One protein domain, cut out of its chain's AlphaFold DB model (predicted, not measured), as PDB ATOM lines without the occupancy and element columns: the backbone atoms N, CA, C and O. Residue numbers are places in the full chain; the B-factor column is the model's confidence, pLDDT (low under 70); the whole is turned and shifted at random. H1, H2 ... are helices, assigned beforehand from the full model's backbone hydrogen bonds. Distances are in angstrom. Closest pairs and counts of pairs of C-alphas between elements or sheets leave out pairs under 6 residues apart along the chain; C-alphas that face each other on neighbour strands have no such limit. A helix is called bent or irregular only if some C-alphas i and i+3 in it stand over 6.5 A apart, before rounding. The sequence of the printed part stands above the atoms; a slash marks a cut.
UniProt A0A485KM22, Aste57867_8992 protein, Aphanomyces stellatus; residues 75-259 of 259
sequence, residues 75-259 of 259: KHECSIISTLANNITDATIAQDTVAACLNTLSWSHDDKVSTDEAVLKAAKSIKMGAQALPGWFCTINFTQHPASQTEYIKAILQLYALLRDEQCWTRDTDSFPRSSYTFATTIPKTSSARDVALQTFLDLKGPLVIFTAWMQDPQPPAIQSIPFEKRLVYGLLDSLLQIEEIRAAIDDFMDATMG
ATOM      1  N   LYS A  75     -33.517  88.221  61.400       91.56
ATOM      2  CA  LYS A  75     -33.036  86.828  61.450       91.56
ATOM      3  C   LYS A  75     -31.939  86.625  62.503       91.56
ATOM      4  O   LYS A  75     -31.995  85.651  63.253       91.56
ATOM      5  N   HIS A  76     -30.972  87.540  62.563       89.25
ATOM      6  CA  HIS A  76     -29.846  87.462  63.497       89.25
ATOM      7  C   HIS A  76     -30.290  87.767  64.934       89.25
ATOM      8  O   HIS A  76     -30.043  86.960  65.830       89.25
ATOM      9  N   GLU A  77     -31.051  88.849  65.126       92.69
ATOM     10  CA  GLU A  77     -31.670  89.201  66.412       92.69
ATOM     11  C   GLU A  77     -32.535  88.053  66.951       92.69
ATOM     12  O   GLU A  77     -32.448  87.686  68.118       92.69
ATOM     13  N   CYS A  78     -33.356  87.450  66.088       94.88
ATOM     14  CA  CYS A  78     -34.258  86.355  66.414       94.88
ATOM     15  C   CYS A  78     -33.483  85.141  66.910       94.88
ATOM     16  O   CYS A  78     -33.843  84.587  67.947       94.88
ATOM     17  N   SER A  79     -32.420  84.757  66.193       93.06
ATOM     18  CA  SER A  79     -31.564  83.635  66.577       93.06
ATOM     19  C   SER A  79     -30.998  83.860  67.972       93.06
ATOM     20  O   SER A  79     -31.216  83.029  68.845       93.06
ATOM     21  N   ILE A  80     -30.369  85.013  68.201       93.62
ATOM     22  CA  ILE A  80     -29.764  85.370  69.487       93.62
ATOM     23  C   ILE A  80     -30.804  85.359  70.595       93.62
ATOM     24  O   ILE A  80     -30.654  84.628  71.565       93.62
ATOM     25  N   ILE A  81     -31.894  86.108  70.436       95.50
ATOM     26  CA  ILE A  81     -32.931  86.214  71.464       95.50
ATOM     27  C   ILE A  81     -33.511  84.836  71.779       95.50
ATOM     28  O   ILE A  81     -33.685  84.507  72.947       95.50
ATOM     29  N   SER A  82     -33.776  84.013  70.760       95.19
ATOM     30  CA  SER A  82     -34.307  82.664  70.969       95.19
ATOM     31  C   SER A  82     -33.316  81.734  71.673       95.19
ATOM     32  O   SER A  82     -33.727  80.982  72.551       95.19
ATOM     33  N   THR A  83     -32.023  81.814  71.347       95.31
ATOM     34  CA  THR A  83     -30.969  81.025  71.998       95.31
ATOM     35  C   THR A  83     -30.772  81.459  73.446       95.31
ATOM     36  O   THR A  83     -30.765  80.619  74.337       95.31
ATOM     37  N   LEU A  84     -30.672  82.763  73.708       94.12
ATOM     38  CA  LEU A  84     -30.441  83.289  75.056       94.12
ATOM     39  C   LEU A  84     -31.663  83.129  75.974       94.12
ATOM     40  O   LEU A  84     -31.492  82.982  77.185       94.12
ATOM     41  N   ALA A  85     -32.878  83.154  75.413       93.75
ATOM     42  CA  ALA A  85     -34.117  82.882  76.143       93.75
ATOM     43  C   ALA A  85     -34.295  81.394  76.478       93.75
ATOM     44  O   ALA A  85     -35.067  81.064  77.378       93.75
ATOM     45  N   ASN A  86     -33.603  80.495  75.771       91.25
ATOM     46  CA  ASN A  86     -33.626  79.073  76.077       91.25
ATOM     47  C   ASN A  86     -32.778  78.795  77.328       91.25
ATOM     48  O   ASN A  86     -31.575  78.550  77.246       91.25
ATOM     49  N   ASN A  87     -33.408  78.880  78.498       86.75
ATOM     50  CA  ASN A  87     -32.731  78.673  79.768       86.75
ATOM     51  C   ASN A  87     -32.535  77.176  80.044       86.75
ATOM     52  O   ASN A  87     -33.439  76.504  80.545       86.75
ATOM     53  N   ILE A  88     -31.348  76.661  79.723       91.62
ATOM     54  CA  ILE A  88     -30.929  75.321  80.138       91.62
ATOM     55  C   ILE A  88     -30.810  75.319  81.667       91.62
ATOM     56  O   ILE A  88     -30.060  76.103  82.245       91.62
ATOM     57  N   THR A  89     -31.591  74.453  82.307       93.12
ATOM     58  CA  THR A  89     -31.644  74.299  83.771       93.12
ATOM     59  C   THR A  89     -31.062  72.970  84.242       93.12
ATOM     60  O   THR A  89     -30.659  72.861  85.395       93.12
ATOM     61  N   ASP A  90     -30.998  71.974  83.358       96.62
ATOM     62  CA  ASP A  90     -30.452  70.656  83.656       96.62
ATOM     63  C   ASP A  90     -28.921  70.660  83.537       96.62
ATOM     64  O   ASP A  90     -28.362  71.102  82.528       96.62
ATOM     65  N   ALA A  91     -28.257  70.168  84.582       96.31
ATOM     66  CA  ALA A  91     -26.805  70.148  84.683       96.31
ATOM     67  C   ALA A  91     -26.162  69.269  83.602       96.31
ATOM     68  O   ALA A  91     -25.221  69.709  82.949       96.31
ATOM     69  N   THR A  92     -26.690  68.067  83.364       97.56
ATOM     70  CA  THR A  92     -26.144  67.134  82.367       97.56
ATOM     71  C   THR A  92     -26.300  67.694  80.959       97.56
ATOM     72  O   THR A  92     -25.333  67.728  80.203       97.56
ATOM     73  N   ILE A  93     -27.470  68.253  80.630       97.69
ATOM     74  CA  ILE A  93     -27.682  68.921  79.337       97.69
ATOM     75  C   ILE A  93     -26.704  70.088  79.162       97.69
ATOM     76  O   ILE A  93     -26.184  70.286  78.064       97.69
ATOM     77  N   ALA A  94     -26.433  70.864  80.215       97.94
ATOM     78  CA  ALA A  94     -25.473  71.962  80.150       97.94
ATOM     79  C   ALA A  94     -24.045  71.465  79.864       97.94
ATOM     80  O   ALA A  94     -23.383  72.018  78.985       97.94
ATOM     81  N   GLN A  95     -23.601  70.402  80.538       98.44
ATOM     82  CA  GLN A  95     -22.290  69.773  80.321       98.44
ATOM     83  C   GLN A  95     -22.142  69.247  78.891       98.44
ATOM     84  O   GLN A  95     -21.191  69.606  78.192       98.44
ATOM     85  N   ASP A  96     -23.124  68.473  78.426       98.50
ATOM     86  CA  ASP A  96     -23.147  67.912  77.073       98.50
ATOM     87  C   ASP A  96     -23.154  69.018  76.014       98.50
ATOM     88  O   ASP A  96     -22.462  68.934  74.998       98.50
ATOM     89  N   THR A  97     -23.900  70.096  76.267       98.50
ATOM     90  CA  THR A  97     -23.956  71.259  75.375       98.50
ATOM     91  C   THR A  97     -22.600  71.955  75.288       98.50
ATOM     92  O   THR A  97     -22.170  72.296  74.185       98.50
ATOM     93  N   VAL A  98     -21.907  72.150  76.416       98.75
ATOM     94  CA  VAL A  98     -20.555  72.732  76.437       98.75
ATOM     95  C   VAL A  98     -19.590  71.869  75.628       98.75
ATOM     96  O   VAL A  98     -18.926  72.388  74.730       98.75
ATOM     97  N   ALA A  99     -19.557  70.558  75.882       98.62
ATOM     98  CA  ALA A  99     -18.691  69.628  75.161       98.62
ATOM     99  C   ALA A  99     -18.982  69.628  73.651       98.62
ATOM    100  O   ALA A  99     -18.069  69.763  72.838       98.62
ATOM    101  N   ALA A 100     -20.257  69.568  73.254       98.62
ATOM    102  CA  ALA A 100     -20.658  69.611  71.849       98.62
ATOM    103  C   ALA A 100     -20.256  70.926  71.159       98.62
ATOM    104  O   ALA A 100     -19.807  70.914  70.006       98.62
ATOM    105  N   CYS A 101     -20.374  72.063  71.852       98.62
ATOM    106  CA  CYS A 101     -19.931  73.352  71.326       98.62
ATOM    107  C   CYS A 101     -18.407  73.399  71.162       98.62
ATOM    108  O   CYS A 101     -17.931  73.842  70.121       98.62
ATOM    109  N   LEU A 102     -17.640  72.905  72.138       98.75
ATOM    110  CA  LEU A 102     -16.179  72.845  72.042       98.75
ATOM    111  C   LEU A 102     -15.714  71.910  70.920       98.75
ATOM    112  O   LEU A 102     -14.845  72.299  70.142       98.75
ATOM    113  N   ASN A 103     -16.341  70.743  70.753       98.19
ATOM    114  CA  ASN A 103     -16.081  69.834  69.627       98.19
ATOM    115  C   ASN A 103     -16.339  70.526  68.279       98.19
ATOM    116  O   ASN A 103     -15.533  70.432  67.355       98.19
ATOM    117  N   THR A 104     -17.438  71.285  68.183       97.62
ATOM    118  CA  THR A 104     -17.754  72.104  66.999       97.62
ATOM    119  C   THR A 104     -16.668  73.154  66.730       97.62
ATOM    120  O   THR A 104     -16.392  73.483  65.579       97.62
ATOM    121  N   LEU A 105     -16.015  73.650  67.784       97.06
ATOM    122  CA  LEU A 105     -14.882  74.580  67.737       97.06
ATOM    123  C   LEU A 105     -13.520  73.858  67.739       97.06
ATOM    124  O   LEU A 105     -12.511  74.427  68.150       97.06
ATOM    125  N   SER A 106     -13.476  72.629  67.216       96.56
ATOM    126  CA  SER A 106     -12.294  71.773  67.016       96.56
ATOM    127  C   SER A 106     -11.621  71.198  68.254       96.56
ATOM    128  O   SER A 106     -10.526  70.653  68.125       96.56
ATOM    129  N   TRP A 107     -12.222  71.286  69.437       98.44
ATOM    130  CA  TRP A 107     -11.692  70.576  70.599       98.44
ATOM    131  C   TRP A 107     -11.642  69.056  70.352       98.44
ATOM    132  O   TRP A 107     -12.509  68.500  69.678       98.44
ATOM    133  N   SER A 108     -10.616  68.396  70.887       97.56
ATOM    134  CA  SER A 108     -10.423  66.943  70.849       97.56
ATOM    135  C   SER A 108      -9.680  66.468  72.102       97.56
ATOM    136  O   SER A 108      -9.016  67.263  72.769       97.56
ATOM    137  N   HIS A 109      -9.752  65.168  72.393       96.06
ATOM    138  CA  HIS A 109      -8.880  64.520  73.378       96.06
ATOM    139  C   HIS A 109      -7.454  64.308  72.857       96.06
ATOM    140  O   HIS A 109      -6.514  64.292  73.647       96.06
ATOM    141  N   ASP A 110      -7.307  64.146  71.544       95.50
ATOM    142  CA  ASP A 110      -6.032  63.846  70.904       95.50
ATOM    143  C   ASP A 110      -5.303  65.120  70.474       95.50
ATOM    144  O   ASP A 110      -5.929  66.132  70.133       95.50
ATOM    145  N   ASP A 111      -3.975  65.040  70.426       95.31
ATOM    146  CA  ASP A 111      -3.152  66.061  69.791       95.31
ATOM    147  C   ASP A 111      -3.489  66.184  68.300       95.31
ATOM    148  O   ASP A 111      -3.873  65.236  67.610       95.31
ATOM    149  N   LYS A 112      -3.327  67.399  67.795       94.31
ATOM    150  CA  LYS A 112      -3.710  67.827  66.459       94.31
ATOM    151  C   LYS A 112      -2.503  68.357  65.707       94.31
ATOM    152  O   LYS A 112      -1.513  68.816  66.273       94.31
ATOM    153  N   VAL A 113      -2.630  68.349  64.390       92.31
ATOM    154  CA  VAL A 113      -1.674  68.952  63.467       92.31
ATOM    155  C   VAL A 113      -2.411  69.926  62.564       92.31
ATOM    156  O   VAL A 113      -3.580  69.722  62.242       92.31
ATOM    157  N   SER A 114      -1.734  70.990  62.150       91.75
ATOM    158  CA  SER A 114      -2.276  71.932  61.178       91.75
ATOM    159  C   SER A 114      -1.185  72.397  60.229       91.75
ATOM    160  O   SER A 114      -0.029  72.555  60.614       91.75
ATOM    161  N   THR A 115      -1.572  72.629  58.980       91.69
ATOM    162  CA  THR A 115      -0.741  73.290  57.969       91.69
ATOM    163  C   THR A 115      -1.260  74.687  57.632       91.69
ATOM    164  O   THR A 115      -0.701  75.337  56.753       91.69
ATOM    165  N   ASP A 116      -2.339  75.144  58.278       92.31
ATOM    166  CA  ASP A 116      -2.913  76.470  58.041       92.31
ATOM    167  C   ASP A 116      -2.016  77.565  58.635       92.31
ATOM    168  O   ASP A 116      -1.645  77.527  59.808       92.31
ATOM    169  N   GLU A 117      -1.674  78.560  57.821       91.62
ATOM    170  CA  GLU A 117      -0.726  79.608  58.194       91.62
ATOM    171  C   GLU A 117      -1.206  80.459  59.381       91.62
ATOM    172  O   GLU A 117      -0.392  80.827  60.232       91.62
ATOM    173  N   ALA A 118      -2.509  80.741  59.488       90.75
ATOM    174  CA  ALA A 118      -3.058  81.529  60.590       90.75
ATOM    175  C   ALA A 118      -2.991  80.747  61.910       90.75
ATOM    176  O   ALA A 118      -2.552  81.291  62.926       90.75
ATOM    177  N   VAL A 119      -3.326  79.452  61.878       93.19
ATOM    178  CA  VAL A 119      -3.185  78.539  63.027       93.19
ATOM    179  C   VAL A 119      -1.721  78.451  63.469       93.19
ATOM    180  O   VAL A 119      -1.414  78.598  64.652       93.19
ATOM    181  N   LEU A 120      -0.796  78.263  62.523       92.69
ATOM    182  CA  LEU A 120       0.639  78.171  62.807       92.69
ATOM    183  C   LEU A 120       1.213  79.475  63.372       92.69
ATOM    184  O   LEU A 120       2.044  79.450  64.284       92.69
ATOM    185  N   LYS A 121       0.755  80.622  62.864       92.06
ATOM    186  CA  LYS A 121       1.121  81.938  63.392       92.06
ATOM    187  C   LYS A 121       0.622  82.111  64.826       92.06
ATOM    188  O   LYS A 121       1.409  82.527  65.672       92.06
ATOM    189  N   ALA A 122      -0.630  81.750  65.111       92.56
ATOM    190  CA  ALA A 122      -1.190  81.797  66.461       92.56
ATOM    191  C   ALA A 122      -0.408  80.894  67.433       92.56
ATOM    192  O   ALA A 122      -0.048  81.336  68.521       92.56
ATOM    193  N   ALA A 123      -0.057  79.671  67.019       94.00
ATOM    194  CA  ALA A 123       0.723  78.742  67.841       94.00
ATOM    195  C   ALA A 123       2.106  79.308  68.185       94.00
ATOM    196  O   ALA A 123       2.532  79.287  69.342       94.00
ATOM    197  N   LYS A 124       2.782  79.894  67.190       92.69
ATOM    198  CA  LYS A 124       4.078  80.549  67.380       92.69
ATOM    199  C   LYS A 124       3.996  81.734  68.346       92.69
ATOM    200  O   LYS A 124       4.917  81.914  69.140       92.69
ATOM    201  N   SER A 125       2.916  82.520  68.302       91.69
ATOM    202  CA  SER A 125       2.709  83.671  69.198       91.69
ATOM    203  C   SER A 125       2.672  83.282  70.677       91.69
ATOM    204  O   SER A 125       3.066  84.088  71.514       91.69
ATOM    205  N   ILE A 126       2.272  82.047  70.995       92.44
ATOM    206  CA  ILE A 126       2.254  81.507  72.364       92.44
ATOM    207  C   ILE A 126       3.322  80.426  72.597       92.44
ATOM    208  O   ILE A 126       3.150  79.536  73.423       92.44
ATOM    209  N   LYS A 127       4.443  80.500  71.859       89.88
ATOM    210  CA  LYS A 127       5.625  79.620  71.984       89.88
ATOM    211  C   LYS A 127       5.340  78.112  71.830       89.88
ATOM    212  O   LYS A 127       6.123  77.291  72.303       89.88
ATOM    213  N   MET A 128       4.273  77.724  71.131       88.56
ATOM    214  CA  MET A 128       3.948  76.314  70.887       88.56
ATOM    215  C   MET A 128       4.563  75.785  69.585       88.56
ATOM    216  O   MET A 128       4.720  76.508  68.598       88.56
ATOM    217  N   GLY A 129       4.902  74.493  69.580       76.19
ATOM    218  CA  GLY A 129       5.409  73.792  68.402       76.19
ATOM    219  C   GLY A 129       4.294  73.441  67.414       76.19
ATOM    220  O   GLY A 129       3.300  72.825  67.777       76.19
ATOM    221  N   ALA A 130       4.494  73.766  66.138       68.69
ATOM    222  CA  ALA A 130       3.547  73.530  65.041       68.69
ATOM    223  C   ALA A 130       3.203  72.048  64.759       68.69
ATOM    224  O   ALA A 130       2.270  71.760  64.014       68.69
ATOM    225  N   GLN A 131       3.995  71.112  65.286       73.75
ATOM    226  CA  GLN A 131       3.978  69.697  64.894       73.75
ATOM    227  C   GLN A 131       3.126  68.811  65.816       73.75
ATOM    228  O   GLN A 131       2.818  67.687  65.435       73.75
ATOM    229  N   ALA A 132       2.741  69.311  66.994       87.19
ATOM    230  CA  ALA A 132       1.837  68.647  67.932       87.19
ATOM    231  C   ALA A 132       1.114  69.720  68.758       87.19
ATOM    232  O   ALA A 132       1.605  70.184  69.788       87.19
ATOM    233  N   LEU A 133      -0.022  70.182  68.242       94.56
ATOM    234  CA  LEU A 133      -0.889  71.135  68.925       94.56
ATOM    235  C   LEU A 133      -1.816  70.354  69.863       94.56
ATOM    236  O   LEU A 133      -2.450  69.414  69.397       94.56
ATOM    237  N   PRO A 134      -1.967  70.725  71.142       96.25
ATOM    238  CA  PRO A 134      -2.869  70.006  72.034       96.25
ATOM    239  C   PRO A 134      -4.311  69.978  71.530       96.25
ATOM    240  O   PRO A 134      -4.754  70.874  70.804       96.25
ATOM    241  N   GLY A 135      -5.084  68.998  71.990       97.31
ATOM    242  CA  GLY A 135      -6.490  68.831  71.613       97.31
ATOM    243  C   GLY A 135      -7.380  70.065  71.833       97.31
ATOM    244  O   GLY A 135      -8.350  70.265  71.101       97.31
ATOM    245  N   TRP A 136      -7.011  70.977  72.736       97.44
ATOM    246  CA  TRP A 136      -7.705  72.252  72.954       97.44
ATOM    247  C   TRP A 136      -7.291  73.390  72.003       97.44
ATOM    248  O   TRP A 136      -7.967  74.412  71.951       97.44
ATOM    249  N   PHE A 137      -6.209  73.270  71.233       97.44
ATOM    250  CA  PHE A 137      -5.742  74.353  70.362       97.44
ATOM    251  C   PHE A 137      -6.642  74.475  69.130       97.44
ATOM    252  O   PHE A 137      -6.680  73.551  68.324       97.44
ATOM    253  N   CYS A 138      -7.367  75.572  68.928       96.56
ATOM    254  CA  CYS A 138      -8.290  75.676  67.797       96.56
ATOM    255  C   CYS A 138      -7.554  75.604  66.449       96.56
ATOM    256  O   CYS A 138      -6.662  76.405  66.176       96.56
ATOM    257  N   THR A 139      -7.951  74.669  65.583       94.94
ATOM    258  CA  THR A 139      -7.356  74.480  64.245       94.94
ATOM    259  C   THR A 139      -8.298  74.877  63.106       94.94
ATOM    260  O   THR A 139      -7.991  74.617  61.945       94.94
ATOM    261  N   ILE A 140      -9.451  75.483  63.412       92.44
ATOM    262  CA  ILE A 140     -10.406  75.972  62.408       92.44
ATOM    263  C   ILE A 140     -10.065  77.410  62.030       92.44
ATOM    264  O   ILE A 140     -10.210  78.314  62.849       92.44
ATOM    265  N   ASN A 141      -9.752  77.630  60.754       90.62
ATOM    266  CA  ASN A 141      -9.685  78.967  60.178       90.62
ATOM    267  C   ASN A 141     -11.084  79.423  59.725       90.62
ATOM    268  O   ASN A 141     -11.527  79.139  58.609       90.62
ATOM    269  N   PHE A 142     -11.801  80.159  60.578       88.88
ATOM    270  CA  PHE A 142     -13.197  80.562  60.329       88.88
ATOM    271  C   PHE A 142     -13.411  81.401  59.058       88.88
ATOM    272  O   PHE A 142     -14.537  81.481  58.553       88.88
ATOM    273  N   THR A 143     -12.353  82.013  58.518       83.00
ATOM    274  CA  THR A 143     -12.426  82.772  57.261       83.00
ATOM    275  C   THR A 143     -12.520  81.864  56.034       83.00
ATOM    276  O   THR A 143     -13.163  82.229  55.051       83.00
ATOM    277  N   GLN A 144     -11.961  80.652  56.106       83.38
ATOM    278  CA  GLN A 144     -11.959  79.674  55.012       83.38
ATOM    279  C   GLN A 144     -13.212  78.781  54.986       83.38
ATOM    280  O   GLN A 144     -13.440  78.071  54.009       83.38
ATOM    281  N   HIS A 145     -14.069  78.851  56.013       77.25
ATOM    282  CA  HIS A 145     -15.284  78.032  56.141       77.25
ATOM    283  C   HIS A 145     -16.599  78.846  56.093       77.25
ATOM    284  O   HIS A 145     -17.450  78.686  56.974       77.25
ATOM    285  N   PRO A 146     -16.842  79.701  55.076       76.81
ATOM    286  CA  PRO A 146     -18.007  80.593  55.046       76.81
ATOM    287  C   PRO A 146     -19.351  79.849  55.062       76.81
ATOM    288  O   PRO A 146     -20.305  80.316  55.682       76.81
ATOM    289  N   ALA A 147     -19.432  78.669  54.438       67.69
ATOM    290  CA  ALA A 147     -20.648  77.852  54.435       67.69
ATOM    291  C   ALA A 147     -21.020  77.328  55.837       67.69
ATOM    292  O   ALA A 147     -22.201  77.258  56.176       67.69
ATOM    293  N   SER A 148     -20.016  77.028  56.667       76.38
ATOM    294  CA  SER A 148     -20.182  76.487  58.024       76.38
ATOM    295  C   SER A 148     -20.203  77.563  59.111       76.38
ATOM    296  O   SER A 148     -20.453  77.250  60.272       76.38
ATOM    297  N   GLN A 149     -20.038  78.849  58.769       82.75
ATOM    298  CA  GLN A 149     -20.087  79.948  59.749       82.75
ATOM    299  C   GLN A 149     -21.363  79.943  60.592       82.75
ATOM    300  O   GLN A 149     -21.329  80.308  61.762       82.75
ATOM    301  N   THR A 150     -22.483  79.474  60.038       89.12
ATOM    302  CA  THR A 150     -23.735  79.360  60.797       89.12
ATOM    303  C   THR A 150     -23.624  78.377  61.968       89.12
ATOM    304  O   THR A 150     -24.224  78.618  63.012       89.12
ATOM    305  N   GLU A 151     -22.885  77.278  61.823       93.19
ATOM    306  CA  GLU A 151     -22.713  76.263  62.873       93.19
ATOM    307  C   GLU A 151     -21.790  76.775  63.978       93.19
ATOM    308  O   GLU A 151     -22.150  76.706  65.153       93.19
ATOM    309  N   TYR A 152     -20.673  77.404  63.605       94.06
ATOM    310  CA  TYR A 152     -19.756  78.022  64.566       94.06
ATOM    311  C   TYR A 152     -20.424  79.151  65.346       94.06
ATOM    312  O   TYR A 152     -20.329  79.193  66.569       94.06
ATOM    313  N   ILE A 153     -21.175  80.026  64.665       93.38
ATOM    314  CA  ILE A 153     -21.946  81.088  65.325       93.38
ATOM    315  C   ILE A 153     -22.930  80.481  66.325       93.38
ATOM    316  O   ILE A 153     -23.002  80.952  67.453       93.38
ATOM    317  N   LYS A 154     -23.664  79.423  65.962       94.88
ATOM    318  CA  LYS A 154     -24.593  78.762  66.893       94.88
ATOM    319  C   LYS A 154     -23.878  78.199  68.122       94.88
ATOM    320  O   LYS A 154     -24.371  78.411  69.225       94.88
ATOM    321  N   ALA A 155     -22.736  77.535  67.944       97.44
ATOM    322  CA  ALA A 155     -21.946  77.008  69.057       97.44
ATOM    323  C   ALA A 155     -21.459  78.131  69.988       97.44
ATOM    324  O   ALA A 155     -21.652  78.059  71.200       97.44
ATOM    325  N   ILE A 156     -20.915  79.217  69.430       97.25
ATOM    326  CA  ILE A 156     -20.441  80.371  70.210       97.25
ATOM    327  C   ILE A 156     -21.602  81.055  70.942       97.25
ATOM    328  O   ILE A 156     -21.482  81.378  72.121       97.25
ATOM    329  N   LEU A 157     -22.749  81.235  70.279       96.38
ATOM    330  CA  LEU A 157     -23.947  81.803  70.902       96.38
ATOM    331  C   LEU A 157     -24.476  80.924  72.036       96.38
ATOM    332  O   LEU A 157     -24.947  81.459  73.034       96.38
ATOM    333  N   GLN A 158     -24.401  79.601  71.901       97.62
ATOM    334  CA  GLN A 158     -24.842  78.670  72.935       97.62
ATOM    335  C   GLN A 158     -23.896  78.667  74.143       97.62
ATOM    336  O   GLN A 158     -24.367  78.658  75.281       97.62
ATOM    337  N   LEU A 159     -22.582  78.755  73.912       98.38
ATOM    338  CA  LEU A 159     -21.599  78.976  74.976       98.38
ATOM    339  C   LEU A 159     -21.852  80.311  75.680       98.38
ATOM    340  O   LEU A 159     -21.968  80.339  76.900       98.38
ATOM    341  N   TYR A 160     -22.040  81.402  74.932       97.25
ATOM    342  CA  TYR A 160     -22.389  82.699  75.521       97.25
ATOM    343  C   TYR A 160     -23.701  82.612  76.302       97.25
ATOM    344  O   TYR A 160     -23.838  83.198  77.373       97.25
ATOM    345  N   ALA A 161     -24.663  81.824  75.812       96.75
ATOM    346  CA  ALA A 161     -25.931  81.641  76.490       96.75
ATOM    347  C   ALA A 161     -25.766  81.006  77.882       96.75
ATOM    348  O   ALA A 161     -26.428  81.421  78.832       96.75
ATOM    349  N   LEU A 162     -24.890  80.014  77.994       97.69
ATOM    350  CA  LEU A 162     -24.634  79.291  79.238       97.69
ATOM    351  C   LEU A 162     -23.711  80.058  80.189       97.69
ATOM    352  O   LEU A 162     -23.929  80.028  81.395       97.69
ATOM    353  N   LEU A 163     -22.698  80.740  79.651       97.69
ATOM    354  CA  LEU A 163     -21.578  81.278  80.429       97.69
ATOM    355  C   LEU A 163     -21.730  82.758  80.805       97.69
ATOM    356  O   LEU A 163     -21.057  83.215  81.730       97.69
ATOM    357  N   ARG A 164     -22.603  83.518  80.124       95.00
ATOM    358  CA  ARG A 164     -22.811  84.944  80.432       95.00
ATOM    359  C   ARG A 164     -23.235  85.163  81.885       95.00
ATOM    360  O   ARG A 164     -24.003  84.383  82.457       95.00
ATOM    361  N   ASP A 165     -22.774  86.269  82.444       93.69
ATOM    362  CA  ASP A 165     -23.088  86.734  83.788       93.69
ATOM    363  C   ASP A 165     -23.812  88.104  83.770       93.69
ATOM    364  O   ASP A 165     -24.149  88.651  82.713       93.69
ATOM    365  N   GLU A 166     -24.068  88.674  84.953       93.75
ATOM    366  CA  GLU A 166     -24.664  90.016  85.092       93.75
ATOM    367  C   GLU A 166     -23.784  91.115  84.470       93.75
ATOM    368  O   GLU A 166     -24.316  92.093  83.935       93.75
ATOM    369  N   GLN A 167     -22.453  90.973  84.503       92.81
ATOM    370  CA  GLN A 167     -21.549  91.965  83.918       92.81
ATOM    371  C   GLN A 167     -21.652  91.976  82.392       92.81
ATOM    372  O   GLN A 167     -21.745  93.046  81.787       92.81
ATOM    373  N   CYS A 168     -21.720  90.799  81.763       91.19
ATOM    374  CA  CYS A 168     -21.997  90.664  80.334       91.19
ATOM    375  C   CYS A 168     -23.306  91.353  79.953       91.19
ATOM    376  O   CYS A 168     -23.341  92.140  79.005       91.19
ATOM    377  N   TRP A 169     -24.371  91.096  80.720       89.06
ATOM    378  CA  TRP A 169     -25.666  91.732  80.499       89.06
ATOM    379  C   TRP A 169     -25.585  93.256  80.601       89.06
ATOM    380  O   TRP A 169     -26.103  93.956  79.732       89.06
ATOM    381  N   THR A 170     -24.941  93.769  81.648       88.62
ATOM    382  CA  THR A 170     -24.789  95.212  81.883       88.62
ATOM    383  C   THR A 170     -24.019  95.863  80.737       88.62
ATOM    384  O   THR A 170     -24.513  96.809  80.131       88.62
ATOM    385  N   ARG A 171     -22.880  95.284  80.340       87.56
ATOM    386  CA  ARG A 171     -22.060  95.767  79.221       87.56
ATOM    387  C   ARG A 171     -22.834  95.841  77.909       87.56
ATOM    388  O   ARG A 171     -22.755  96.845  77.216       87.56
ATOM    389  N   ASP A 172     -23.577  94.797  77.555       85.12
ATOM    390  CA  ASP A 172     -24.338  94.779  76.300       85.12
ATOM    391  C   ASP A 172     -25.628  95.609  76.374       85.12
ATOM    392  O   ASP A 172     -26.169  96.003  75.336       85.12
ATOM    393  N   THR A 173     -26.125  95.870  77.589       82.50
ATOM    394  CA  THR A 173     -27.217  96.817  77.829       82.50
ATOM    395  C   THR A 173     -26.707  98.226  77.623       82.50
ATOM    396  O   THR A 173     -27.381  98.993  76.952       82.50
ATOM    397  N   ASP A 174     -25.533  98.565  78.143       79.31
ATOM    398  CA  ASP A 174     -24.968  99.914  78.084       79.31
ATOM    399  C   ASP A 174     -24.119 100.179  76.837       79.31
ATOM    400  O   ASP A 174     -23.706 101.317  76.608       79.31
ATOM    401  N   SER A 175     -23.914  99.167  75.988       71.88
ATOM    402  CA  SER A 175     -23.272  99.345  74.690       71.88
ATOM    403  C   SER A 175     -24.094 100.272  73.800       71.88
ATOM    404  O   SER A 175     -25.326 100.317  73.863       71.88
ATOM    405  N   PHE A 176     -23.403 101.038  72.957       65.81
ATOM    406  CA  PHE A 176     -24.054 101.926  72.011       65.81
ATOM    407  C   PHE A 176     -23.705 101.540  70.560       65.81
ATOM    408  O   PHE A 176     -22.526 101.561  70.212       65.81
ATOM    409  N   PRO A 177     -24.690 101.206  69.694       71.62
ATOM    410  CA  PRO A 177     -26.113 100.994  69.995       71.62
ATOM    411  C   PRO A 177     -26.362  99.746  70.862       71.62
ATOM    412  O   PRO A 177     -25.634  98.762  70.744       71.62
ATOM    413  N   ARG A 178     -27.416  99.784  71.698       80.69
ATOM    414  CA  ARG A 178     -27.761  98.691  72.630       80.69
ATOM    415  C   ARG A 178     -28.112  97.415  71.870       80.69
ATOM    416  O   ARG A 178     -28.836  97.469  70.873       80.69
ATOM    417  N   SER A 179     -27.665  96.266  72.371       88.69
ATOM    418  CA  SER A 179     -27.974  94.971  71.750       88.69
ATOM    419  C   SER A 179     -29.464  94.646  71.876       88.69
ATOM    420  O   SER A 179     -30.034  94.732  72.967       88.69
ATOM    421  N   SER A 180     -30.109  94.213  70.790       89.75
ATOM    422  CA  SER A 180     -31.571  94.021  70.734       89.75
ATOM    423  C   SER A 180     -32.115  93.068  71.800       89.75
ATOM    424  O   SER A 180     -33.233  93.236  72.290       89.75
ATOM    425  N   TYR A 181     -31.327  92.065  72.187       91.19
ATOM    426  CA  TYR A 181     -31.745  91.074  73.174       91.19
ATOM    427  C   TYR A 181     -31.898  91.652  74.588       91.19
ATOM    428  O   TYR A 181     -32.659  91.110  75.382       91.19
ATOM    429  N   THR A 182     -31.255  92.778  74.895       91.19
ATOM    430  CA  THR A 182     -31.333  93.408  76.226       91.19
ATOM    431  C   THR A 182     -32.710  94.003  76.520       91.19
ATOM    432  O   THR A 182     -33.081  94.205  77.672       91.19
ATOM    433  N   PHE A 183     -33.531  94.196  75.484       89.88
ATOM    434  CA  PHE A 183     -34.930  94.601  75.615       89.88
ATOM    435  C   PHE A 183     -35.887  93.416  75.846       89.88
ATOM    436  O   PHE A 183     -37.072  93.626  76.134       89.88
ATOM    437  N   ALA A 184     -35.416  92.172  75.701       89.06
ATOM    438  CA  ALA A 184     -36.233  90.972  75.840       89.06
ATOM    439  C   ALA A 184     -36.391  90.579  77.316       89.06
ATOM    440  O   ALA A 184     -35.482  90.041  77.940       89.06
ATOM    441  N   THR A 185     -37.591  90.766  77.865       84.56
ATOM    442  CA  THR A 185     -37.900  90.437  79.271       84.56
ATOM    443  C   THR A 185     -37.916  88.937  79.570       84.56
ATOM    444  O   THR A 185     -38.023  88.548  80.725       84.56
ATOM    445  N   THR A 186     -37.868  88.087  78.544       84.75
ATOM    446  CA  THR A 186     -37.874  86.623  78.678       84.75
ATOM    447  C   THR A 186     -36.477  86.029  78.821       84.75
ATOM    448  O   THR A 186     -36.359  84.833  79.067       84.75
ATOM    449  N   ILE A 187     -35.425  86.820  78.606       92.38
ATOM    450  CA  ILE A 187     -34.048  86.340  78.685       92.38
ATOM    451  C   ILE A 187     -33.568  86.507  80.130       92.38
ATOM    452  O   ILE A 187     -33.532  87.637  80.619       92.38
ATOM    453  N   PRO A 188     -33.184  85.423  80.830       92.31
ATOM    454  CA  PRO A 188     -32.560  85.562  82.137       92.31
ATOM    455  C   PRO A 188     -31.176  86.194  81.965       92.31
ATOM    456  O   PRO A 188     -30.495  85.953  80.968       92.31
ATOM    457  N   LYS A 189     -30.735  87.009  82.915       92.38
ATOM    458  CA  LYS A 189     -29.422  87.657  82.800       92.38
ATOM    459  C   LYS A 189     -28.283  86.642  82.887       92.38
ATOM    460  O   LYS A 189     -27.367  86.694  82.073       92.38
ATOM    461  N   THR A 190     -28.419  85.670  83.784       93.38
ATOM    462  CA  THR A 190     -27.513  84.532  83.964       93.38
ATOM    463  C   THR A 190     -28.249  83.217  83.708       93.38
ATOM    464  O   THR A 190     -29.451  83.107  83.962       93.38
ATOM    465  N   SER A 191     -27.553  82.214  83.166       92.50
ATOM    466  CA  SER A 191     -28.128  80.868  83.040       92.50
ATOM    467  C   SER A 191     -28.254  80.216  84.415       92.50
ATOM    468  O   SER A 191     -27.352  80.324  85.242       92.50
ATOM    469  N   SER A 192     -29.340  79.478  84.645       92.62
ATOM    470  CA  SER A 192     -29.505  78.711  85.886       92.62
ATOM    471  C   SER A 192     -28.489  77.572  86.032       92.62
ATOM    472  O   SER A 192     -28.203  77.167  87.151       92.62
ATOM    473  N   ALA A 193     -27.936  77.071  84.924       96.12
ATOM    474  CA  ALA A 193     -26.906  76.032  84.912       96.12
ATOM    475  C   ALA A 193     -25.483  76.597  84.715       96.12
ATOM    476  O   ALA A 193     -24.566  75.830  84.410       96.12
ATOM    477  N   ARG A 194     -25.289  77.921  84.867       96.81
ATOM    478  CA  ARG A 194     -24.016  78.600  84.571       96.81
ATOM    479  C   ARG A 194     -22.838  77.964  85.292       96.81
ATOM    480  O   ARG A 194     -21.847  77.678  84.638       96.81
ATOM    481  N   ASP A 195     -22.940  77.729  86.596       97.56
ATOM    482  CA  ASP A 195     -21.795  77.271  87.397       97.56
ATOM    483  C   ASP A 195     -21.275  75.909  86.920       97.56
ATOM    484  O   ASP A 195     -20.076  75.725  86.721       97.56
ATOM    485  N   VAL A 196     -22.189  74.972  86.641       98.25
ATOM    486  CA  VAL A 196     -21.838  73.650  86.102       98.25
ATOM    487  C   VAL A 196     -21.259  73.771  84.692       98.25
ATOM    488  O   VAL A 196     -20.244  73.140  84.382       98.25
ATOM    489  N   ALA A 197     -21.883  74.589  83.838       98.44
ATOM    490  CA  ALA A 197     -21.412  74.820  82.477       98.44
ATOM    491  C   ALA A 197     -20.012  75.448  82.461       98.44
ATOM    492  O   ALA A 197     -19.153  75.007  81.702       98.44
ATOM    493  N   LEU A 198     -19.772  76.442  83.319       98.62
ATOM    494  CA  LEU A 198     -18.491  77.120  83.458       98.62
ATOM    495  C   LEU A 198     -17.423  76.158  83.962       98.62
ATOM    496  O   LEU A 198     -16.371  76.075  83.340       98.62
ATOM    497  N   GLN A 199     -17.704  75.376  85.008       98.69
ATOM    498  CA  GLN A 199     -16.753  74.380  85.503       98.69
ATOM    499  C   GLN A 199     -16.353  73.397  84.396       98.69
ATOM    500  O   GLN A 199     -15.171  73.198  84.141       98.69
ATOM    501  N   THR A 200     -17.332  72.859  83.663       98.75
ATOM    502  CA  THR A 200     -17.061  71.934  82.548       98.75
ATOM    503  C   THR A 200     -16.283  72.608  81.421       98.75
ATOM    504  O   THR A 200     -15.373  72.015  80.846       98.75
ATOM    505  N   PHE A 201     -16.601  73.866  81.111       98.81
ATOM    506  CA  PHE A 201     -15.880  74.644  80.109       98.81
ATOM    507  C   PHE A 201     -14.413  74.864  80.508       98.81
ATOM    508  O   PHE A 201     -13.529  74.716  79.665       98.81
ATOM    509  N   LEU A 202     -14.138  75.163  81.780       98.75
ATOM    510  CA  LEU A 202     -12.781  75.316  82.314       98.75
ATOM    511  C   LEU A 202     -12.013  73.983  82.318       98.75
ATOM    512  O   LEU A 202     -10.868  73.939  81.858       98.75
ATOM    513  N   ASP A 203     -12.651  72.896  82.760       98.50
ATOM    514  CA  ASP A 203     -12.057  71.552  82.820       98.50
ATOM    515  C   ASP A 203     -11.627  71.059  81.432       98.50
ATOM    516  O   ASP A 203     -10.538  70.506  81.262       98.50
ATOM    517  N   LEU A 204     -12.440  71.343  80.411       98.62
ATOM    518  CA  LEU A 204     -12.146  71.023  79.013       98.62
ATOM    519  C   LEU A 204     -11.178  72.014  78.350       98.62
ATOM    520  O   LEU A 204     -10.972  71.948  77.140       98.62
ATOM    521  N   LYS A 205     -10.563  72.941  79.095       98.56
ATOM    522  CA  LYS A 205      -9.686  73.992  78.540       98.56
ATOM    523  C   LYS A 205     -10.379  74.849  77.471       98.56
ATOM    524  O   LYS A 205      -9.730  75.393  76.579       98.56
ATOM    525  N   GLY A 206     -11.694  75.021  77.592       98.69
ATOM    526  CA  GLY A 206     -12.513  75.874  76.738       98.69
ATOM    527  C   GLY A 206     -11.982  77.303  76.571       98.69
ATOM    528  O   GLY A 206     -11.963  77.772  75.431       98.69
ATOM    529  N   PRO A 207     -11.465  77.985  77.620       98.75
ATOM    530  CA  PRO A 207     -10.853  79.305  77.458       98.75
ATOM    531  C   PRO A 207      -9.749  79.328  76.398       98.75
ATOM    532  O   PRO A 207      -9.714  80.224  75.558       98.75
ATOM    533  N   LEU A 208      -8.899  78.296  76.369       98.19
ATOM    534  CA  LEU A 208      -7.794  78.197  75.419       98.19
ATOM    535  C   LEU A 208      -8.278  77.884  73.997       98.19
ATOM    536  O   LEU A 208      -7.692  78.387  73.037       98.19
ATOM    537  N   VAL A 209      -9.373  77.130  73.842       98.56
ATOM    538  CA  VAL A 209     -10.030  76.920  72.535       98.56
ATOM    539  C   VAL A 209     -10.485  78.261  71.955       98.56
ATOM    540  O   VAL A 209     -10.169  78.579  70.809       98.56
ATOM    541  N   ILE A 210     -11.190  79.074  72.748       97.69
ATOM    542  CA  ILE A 210     -11.696  80.388  72.313       97.69
ATOM    543  C   ILE A 210     -10.547  81.361  72.046       97.69
ATOM    544  O   ILE A 210     -10.558  82.064  71.036       97.69
ATOM    545  N   PHE A 211      -9.535  81.381  72.909       96.81
ATOM    546  CA  PHE A 211      -8.386  82.270  72.769       96.81
ATOM    547  C   PHE A 211      -7.565  81.963  71.511       96.81
ATOM    548  O   PHE A 211      -7.304  82.851  70.702       96.81
ATOM    549  N   THR A 212      -7.220  80.693  71.284       96.31
ATOM    550  CA  THR A 212      -6.471  80.273  70.086       96.31
ATOM    551  C   THR A 212      -7.279  80.395  68.800       96.31
ATOM    552  O   THR A 212      -6.697  80.615  67.742       96.31
ATOM    553  N   ALA A 213      -8.610  80.298  68.870       95.50
ATOM    554  CA  ALA A 213      -9.501  80.652  67.771       95.50
ATOM    555  C   ALA A 213      -9.410  82.151  67.444       95.50
ATOM    556  O   ALA A 213      -9.211  82.524  66.292       95.50
ATOM    557  N   TRP A 214      -9.528  83.009  68.458       94.12
ATOM    558  CA  TRP A 214      -9.513  84.465  68.310       94.12
ATOM    559  C   TRP A 214      -8.164  85.002  67.804       94.12
ATOM    560  O   TRP A 214      -8.147  85.858  66.923       94.12
ATOM    561  N   MET A 215      -7.039  84.437  68.257       92.38
ATOM    562  CA  MET A 215      -5.685  84.829  67.821       92.38
ATOM    563  C   MET A 215      -5.399  84.627  66.322       92.38
ATOM    564  O   MET A 215      -4.390  85.124  65.821       92.38
ATOM    565  N   GLN A 216      -6.233  83.866  65.609       91.06
ATOM    566  CA  GLN A 216      -6.056  83.627  64.173       91.06
ATOM    567  C   GLN A 216      -6.458  84.835  63.317       91.06
ATOM    568  O   GLN A 216      -6.055  84.906  62.154       91.06
ATOM    569  N   ASP A 217      -7.217  85.792  63.866       84.88
ATOM    570  CA  ASP A 217      -7.558  87.030  63.166       84.88
ATOM    571  C   ASP A 217      -6.380  88.025  63.216       84.88
ATOM    572  O   ASP A 217      -5.948  88.423  64.302       84.88
ATOM    573  N   PRO A 218      -5.828  88.465  62.067       69.75
ATOM    574  CA  PRO A 218      -4.780  89.484  62.044       69.75
ATOM    575  C   PRO A 218      -5.256  90.881  62.480       69.75
ATOM    576  O   PRO A 218      -4.405  91.746  62.698       69.75
ATOM    577  N   GLN A 219      -6.568  91.131  62.561       71.38
ATOM    578  CA  GLN A 219      -7.171  92.411  62.941       71.38
ATOM    579  C   GLN A 219      -8.303  92.182  63.956       71.38
ATOM    580  O   GLN A 219      -9.473  92.146  63.568       71.38
ATOM    581  N   PRO A 220      -7.990  92.031  65.257       61.97
ATOM    582  CA  PRO A 220      -9.004  91.740  66.263       61.97
ATOM    583  C   PRO A 220     -10.105  92.819  66.258       61.97
ATOM    584  O   PRO A 220      -9.797  94.016  66.239       61.97
ATOM    585  N   PRO A 221     -11.392  92.431  66.252       65.81
ATOM    586  CA  PRO A 221     -12.486  93.375  66.070       65.81
ATOM    587  C   PRO A 221     -12.671  94.274  67.299       65.81
ATOM    588  O   PRO A 221     -12.738  93.799  68.430       65.81
ATOM    589  N   ALA A 222     -12.863  95.577  67.083       63.12
ATOM    590  CA  ALA A 222     -13.301  96.500  68.131       63.12
ATOM    591  C   ALA A 222     -14.793  96.267  68.448       63.12
ATOM    592  O   ALA A 222     -15.675  96.888  67.857       63.12
ATOM    593  N   ILE A 223     -15.102  95.322  69.344       66.69
ATOM    594  CA  ILE A 223     -16.487  94.867  69.572       66.69
ATOM    595  C   ILE A 223     -17.323  95.740  70.509       66.69
ATOM    596  O   ILE A 223     -18.549  95.616  70.510       66.69
ATOM    597  N   GLN A 224     -16.693  96.592  71.325       59.81
ATOM    598  CA  GLN A 224     -17.385  97.321  72.397       59.81
ATOM    599  C   GLN A 224     -18.406  98.347  71.865       59.81
ATOM    600  O   GLN A 224     -19.359  98.685  72.560       59.81
ATOM    601  N   SER A 225     -18.260  98.773  70.609       66.69
ATOM    602  CA  SER A 225     -19.152  99.689  69.879       66.69
ATOM    603  C   SER A 225     -20.124  98.979  68.922       66.69
ATOM    604  O   SER A 225     -20.883  99.619  68.186       66.69
ATOM    605  N   ILE A 226     -20.094  97.640  68.882       77.31
ATOM    606  CA  ILE A 226     -20.906  96.828  67.973       77.31
ATOM    607  C   ILE A 226     -21.955  96.072  68.801       77.31
ATOM    608  O   ILE A 226     -21.584  95.297  69.695       77.31
ATOM    609  N   PRO A 227     -23.261  96.238  68.503       84.00
ATOM    610  CA  PRO A 227     -24.307  95.486  69.186       84.00
ATOM    611  C   PRO A 227     -24.101  93.995  68.933       84.00
ATOM    612  O   PRO A 227     -23.661  93.596  67.850       84.00
ATOM    613  N   PHE A 228     -24.428  93.171  69.922       87.94
ATOM    614  CA  PHE A 228     -24.113  91.745  69.922       87.94
ATOM    615  C   PHE A 228     -24.581  91.026  68.643       87.94
ATOM    616  O   PHE A 228     -23.834  90.247  68.057       87.94
ATOM    617  N   GLU A 229     -25.762  91.369  68.120       86.94
ATOM    618  CA  GLU A 229     -26.325  90.804  66.886       86.94
ATOM    619  C   GLU A 229     -25.604  91.152  65.583       86.94
ATOM    620  O   GLU A 229     -25.864  90.517  64.558       86.94
ATOM    621  N   LYS A 230     -24.705  92.135  65.608       85.94
ATOM    622  CA  LYS A 230     -23.878  92.520  64.459       85.94
ATOM    623  C   LYS A 230     -22.445  92.000  64.564       85.94
ATOM    624  O   LYS A 230     -21.672  92.201  63.629       85.94
ATOM    625  N   ARG A 231     -22.073  91.341  65.666       86.88
ATOM    626  CA  ARG A 231     -20.734  90.766  65.835       86.88
ATOM    627  C   ARG A 231     -20.583  89.538  64.927       86.88
ATOM    628  O   ARG A 231     -21.422  88.638  64.927       86.88
ATOM    629  N   LEU A 232     -19.509  89.513  64.136       86.94
ATOM    630  CA  LEU A 232     -19.088  88.329  63.375       86.94
ATOM    631  C   LEU A 232     -18.426  87.304  64.310       86.94
ATOM    632  O   LEU A 232     -18.254  87.579  65.494       86.94
ATOM    633  N   VAL A 233     -18.020  86.141  63.781       90.69
ATOM    634  CA  VAL A 233     -17.430  85.030  64.560       90.69
ATOM    635  C   VAL A 233     -16.380  85.510  65.566       90.69
ATOM    636  O   VAL A 233     -16.550  85.278  66.758       90.69
ATOM    637  N   TYR A 234     -15.356  86.247  65.126       90.31
ATOM    638  CA  TYR A 234     -14.306  86.749  66.019       90.31
ATOM    639  C   TYR A 234     -14.819  87.736  67.066       90.31
ATOM    640  O   TYR A 234     -14.350  87.723  68.198       90.31
ATOM    641  N   GLY A 235     -15.835  88.537  66.736       89.94
ATOM    642  CA  GLY A 235     -16.439  89.438  67.709       89.94
ATOM    643  C   GLY A 235     -17.299  88.715  68.753       89.94
ATOM    644  O   GLY A 235     -17.390  89.145  69.902       89.94
ATOM    645  N   LEU A 236     -17.911  87.590  68.381       92.25
ATOM    646  CA  LEU A 236     -18.612  86.717  69.322       92.25
ATOM    647  C   LEU A 236     -17.623  85.953  70.216       92.25
ATOM    648  O   LEU A 236     -17.869  85.842  71.414       92.25
ATOM    649  N   LEU A 237     -16.499  85.483  69.663       94.25
ATOM    650  CA  LEU A 237     -15.400  84.901  70.445       94.25
ATOM    651  C   LEU A 237     -14.855  85.917  71.451       94.25
ATOM    652  O   LEU A 237     -14.756  85.603  72.632       94.25
ATOM    653  N   ASP A 238     -14.599  87.153  71.014       92.06
ATOM    654  CA  ASP A 238     -14.155  88.229  71.903       92.06
ATOM    655  C   ASP A 238     -15.155  88.457  73.044       92.06
ATOM    656  O   ASP A 238     -14.764  88.554  74.198       92.06
ATOM    657  N   SER A 239     -16.460  88.396  72.761       92.44
ATOM    658  CA  SER A 239     -17.505  88.539  73.787       92.44
ATOM    659  C   SER A 239     -17.406  87.491  74.905       92.44
ATOM    660  O   SER A 239     -17.680  87.822  76.058       92.44
ATOM    661  N   LEU A 240     -17.006  86.252  74.587       95.88
ATOM    662  CA  LEU A 240     -16.694  85.219  75.584       95.88
ATOM    663  C   LEU A 240     -15.393  85.540  76.327       95.88
ATOM    664  O   LEU A 240     -15.339  85.412  77.544       95.88
ATOM    665  N   LEU A 241     -14.367  86.016  75.618       94.62
ATOM    666  CA  LEU A 241     -13.099  86.446  76.214       94.62
ATOM    667  C   LEU A 241     -13.237  87.677  77.119       94.62
ATOM    668  O   LEU A 241     -12.282  88.014  77.805       94.62
ATOM    669  N   GLN A 242     -14.380  88.367  77.142       91.81
ATOM    670  CA  GLN A 242     -14.666  89.434  78.109       91.81
ATOM    671  C   GLN A 242     -15.199  88.908  79.460       91.81
ATOM    672  O   GLN A 242     -15.443  89.718  80.354       91.81
ATOM    673  N   ILE A 243     -15.427  87.597  79.607       95.75
ATOM    674  CA  ILE A 243     -15.861  86.968  80.865       95.75
ATOM    675  C   ILE A 243     -14.644  86.791  81.780       95.75
ATOM    676  O   ILE A 243     -13.622  86.254  81.353       95.75
ATOM    677  N   GLU A 244     -14.757  87.236  83.031       96.69
ATOM    678  CA  GLU A 244     -13.646  87.299  83.989       96.69
ATOM    679  C   GLU A 244     -12.987  85.935  84.220       96.69
ATOM    680  O   GLU A 244     -11.770  85.819  84.096       96.69
ATOM    681  N   GLU A 245     -13.767  84.879  84.455       98.31
ATOM    682  CA  GLU A 245     -13.220  83.543  84.724       98.31
ATOM    683  C   GLU A 245     -12.506  82.946  83.501       98.31
ATOM    684  O   GLU A 245     -11.559  82.172  83.637       98.31
ATOM    685  N   ILE A 246     -12.935  83.325  82.291       98.19
ATOM    686  CA  ILE A 246     -12.284  82.915  81.040       98.19
ATOM    687  C   ILE A 246     -10.952  83.652  80.881       98.19
ATOM    688  O   ILE A 246      -9.957  83.021  80.529       98.19
ATOM    689  N   ARG A 247     -10.920  84.960  81.162       96.50
ATOM    690  CA  ARG A 247      -9.689  85.766  81.137       96.50
ATOM    691  C   ARG A 247      -8.667  85.266  82.131       96.50
ATOM    692  O   ARG A 247      -7.554  84.973  81.724       96.50
ATOM    693  N   ALA A 248      -9.076  85.084  83.383       98.00
ATOM    694  CA  ALA A 248      -8.199  84.604  84.442       98.00
ATOM    695  C   ALA A 248      -7.545  83.266  84.062       98.00
ATOM    696  O   ALA A 248      -6.336  83.116  84.168       98.00
ATOM    697  N   ALA A 249      -8.318  82.323  83.506       98.25
ATOM    698  CA  ALA A 249      -7.777  81.041  83.055       98.25
ATOM    699  C   ALA A 249      -6.770  81.161  81.892       98.25
ATOM    700  O   ALA A 249      -5.893  80.307  81.745       98.25
ATOM    701  N   ILE A 250      -6.909  82.180  81.038       97.31
ATOM    702  CA  ILE A 250      -5.951  82.471  79.963       97.31
ATOM    703  C   ILE A 250      -4.709  83.147  80.539       97.31
ATOM    704  O   ILE A 250      -3.608  82.744  80.179       97.31
ATOM    705  N   ASP A 251      -4.872  84.118  81.434       96.62
ATOM    706  CA  ASP A 251      -3.771  84.819  82.095       96.62
ATOM    707  C   ASP A 251      -2.893  83.825  82.871       96.62
ATOM    708  O   ASP A 251      -1.689  83.770  82.636       96.62
ATOM    709  N   ASP A 252      -3.499  82.927  83.657       97.25
ATOM    710  CA  ASP A 252      -2.796  81.845  84.363       97.25
ATOM    711  C   ASP A 252      -1.981  80.956  83.404       97.25
ATOM    712  O   ASP A 252      -0.847  80.559  83.689       97.25
ATOM    713  N   PHE A 253      -2.551  80.624  82.239       95.62
ATOM    714  CA  PHE A 253      -1.854  79.851  81.211       95.62
ATOM    715  C   PHE A 253      -0.700  80.643  80.585       95.62
ATOM    716  O   PHE A 253       0.379  80.086  80.350       95.62
ATOM    717  N   MET A 254      -0.923  81.923  80.288       94.00
ATOM    718  CA  MET A 254       0.071  82.795  79.675       94.00
ATOM    719  C   MET A 254       1.239  83.032  80.625       94.00
ATOM    720  O   MET A 254       2.378  82.901  80.186       94.00
ATOM    721  N   ASP A 255       0.990  83.260  81.910       94.00
ATOM    722  CA  ASP A 255       2.031  83.395  82.930       94.00
ATOM    723  C   ASP A 255       2.863  82.115  83.055       94.00
ATOM    724  O   ASP A 255       4.092  82.173  83.067       94.00
ATOM    725  N   ALA A 256       2.218  80.943  83.040       91.50
ATOM    726  CA  ALA A 256       2.914  79.655  83.085       91.50
ATOM    727  C   ALA A 256       3.728  79.336  81.816       91.50
ATOM    728  O   ALA A 256       4.693  78.575  81.876       91.50
ATOM    729  N   THR A 257       3.329  79.874  80.660       84.06
ATOM    730  CA  THR A 257       3.966  79.602  79.355       84.06
ATOM    731  C   THR A 257       5.015  80.659  78.987       84.06
ATOM    732  O   THR A 257       5.949  80.393  78.219       84.06
ATOM    733  N   MET A 258       4.854  81.886  79.487       78.19
ATOM    734  CA  MET A 258       5.677  83.041  79.131       78.19
ATOM    735  C   MET A 258       6.681  83.446  80.208       78.19
ATOM    736  O   MET A 258       7.685  84.054  79.816       78.19
ATOM    737  N   GLY A 259       6.429  83.115  81.479       61.59
ATOM    738  CA  GLY A 259       7.388  83.234  82.584       61.59
ATOM    739  C   GLY A 259       8.546  82.253  82.468       61.59
ATOM    740  O   GLY A 259       9.671  82.659  82.838       61.59
TER     741      GLY A 259
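Overview. This is residues 75 to 259 of the 259 residues of the protein "Aste57867_8992 protein" of Aphanomyces stellatus (UniProt A0A485KM22). The longest helix, H4, runs through a helical body, with H1, H2 and H9 packed on it at shallow tilts and H7 crossing near its last residues. H9 and H8 fold back on each other as a hairpin, H10 makes a corner with H8, its residues 246 to 250 meeting H8 near Pro 207, and along the longest axis H3 lies toward one end, H1 and H6 toward the other. The printed part has 185 residues with ten named helices, H1 to H10 in chain order, and no named strand; the class is all helix. It is compact, with a radius of gyration of the C-alphas of 15.9 A and spans of 49 by 34 by 33 A.

Along the chain. H4, residues 146 to 163, is 25.6 A long from C-alpha 146 at (-18.007, 80.593, 55.046) to C-alpha 163. It is irregular: C-alphas 147 and 150 are 7.2 A apart. H1 is residues 75 to 85, beginning at C-alpha 75 (-33.036, 86.828, 61.450). H2, residues 91 to 104, is 20.0 A long. H3 is residues 117 to 125, H5 166 to 174, H6 180 to 183, H7 194 to 203, H8 206 to 214 and H9 233 to 241. H10, residues 244 to 258, is 20.4 A long and ends at C-alpha 258 (5.677, 83.041, 79.131).

Arrangement. H4 is the hub, touching four helices. H9 touches it at a shallow tilt of 18 degrees, the same way; their closest C-alphas, of Ile 153 and Val 233, are 6.0 A apart. H2 touches it at 31 degrees, a shallow tilt, opposite ways, Cys 101 to Ala 155 being the closest C-alphas at 4.8 A. H1 touches residues 157 to 161 alone of H4, with the C-alphas of Leu 84 and Ala 161 closest at 5.0 A. H7 touches residues 162 to 163 alone of H4, at a steep tilt of 61 degrees; the closest C-alphas, of Leu 162 and Arg 194, are 5.4 A apart. H8 and H9 form a helical hairpin at a steep tilt of 40 degrees, with the C-alphas of Trp 214 and Tyr 234 closest at 5.8 A. Residues 246 to 250 alone of H10 touch H8, about perpendicular at 76 degrees, with the C-alphas of Pro 207 and Ile 246 closest at 5.3 A. H3 and H8 only just touch, with 3 pairs of C-alphas within 8 A, the closest being Ala 122 and Thr 212 at 6.6 A. H6 touches H1, the C-alphas of Ile 81 and Tyr 181 being closest at 5.3 A. H5 and H6 only just touch, with 3 pairs of C-alphas within 8 A, Thr 173 and Thr 182 closest at 5.6 A. Every O i to N i+4 pair is within hydrogen-bond range in H1, H2, H3, H5, H7, H8, H9 and H10; in H4 12 of 14 are, and H6 is too short for such a pair.

Size, cuts and confidence. The two C-alphas farthest apart, of Gln 131 and Thr 185, are 48.9 A apart. The printed part has no cut. The long links are H2 to H3, H3 to H4 and H8 to H9. The mean pLDDT of the printed part is 90.9; residues 130, 147, 176, 218, 220 to 225 and 259 are under 70.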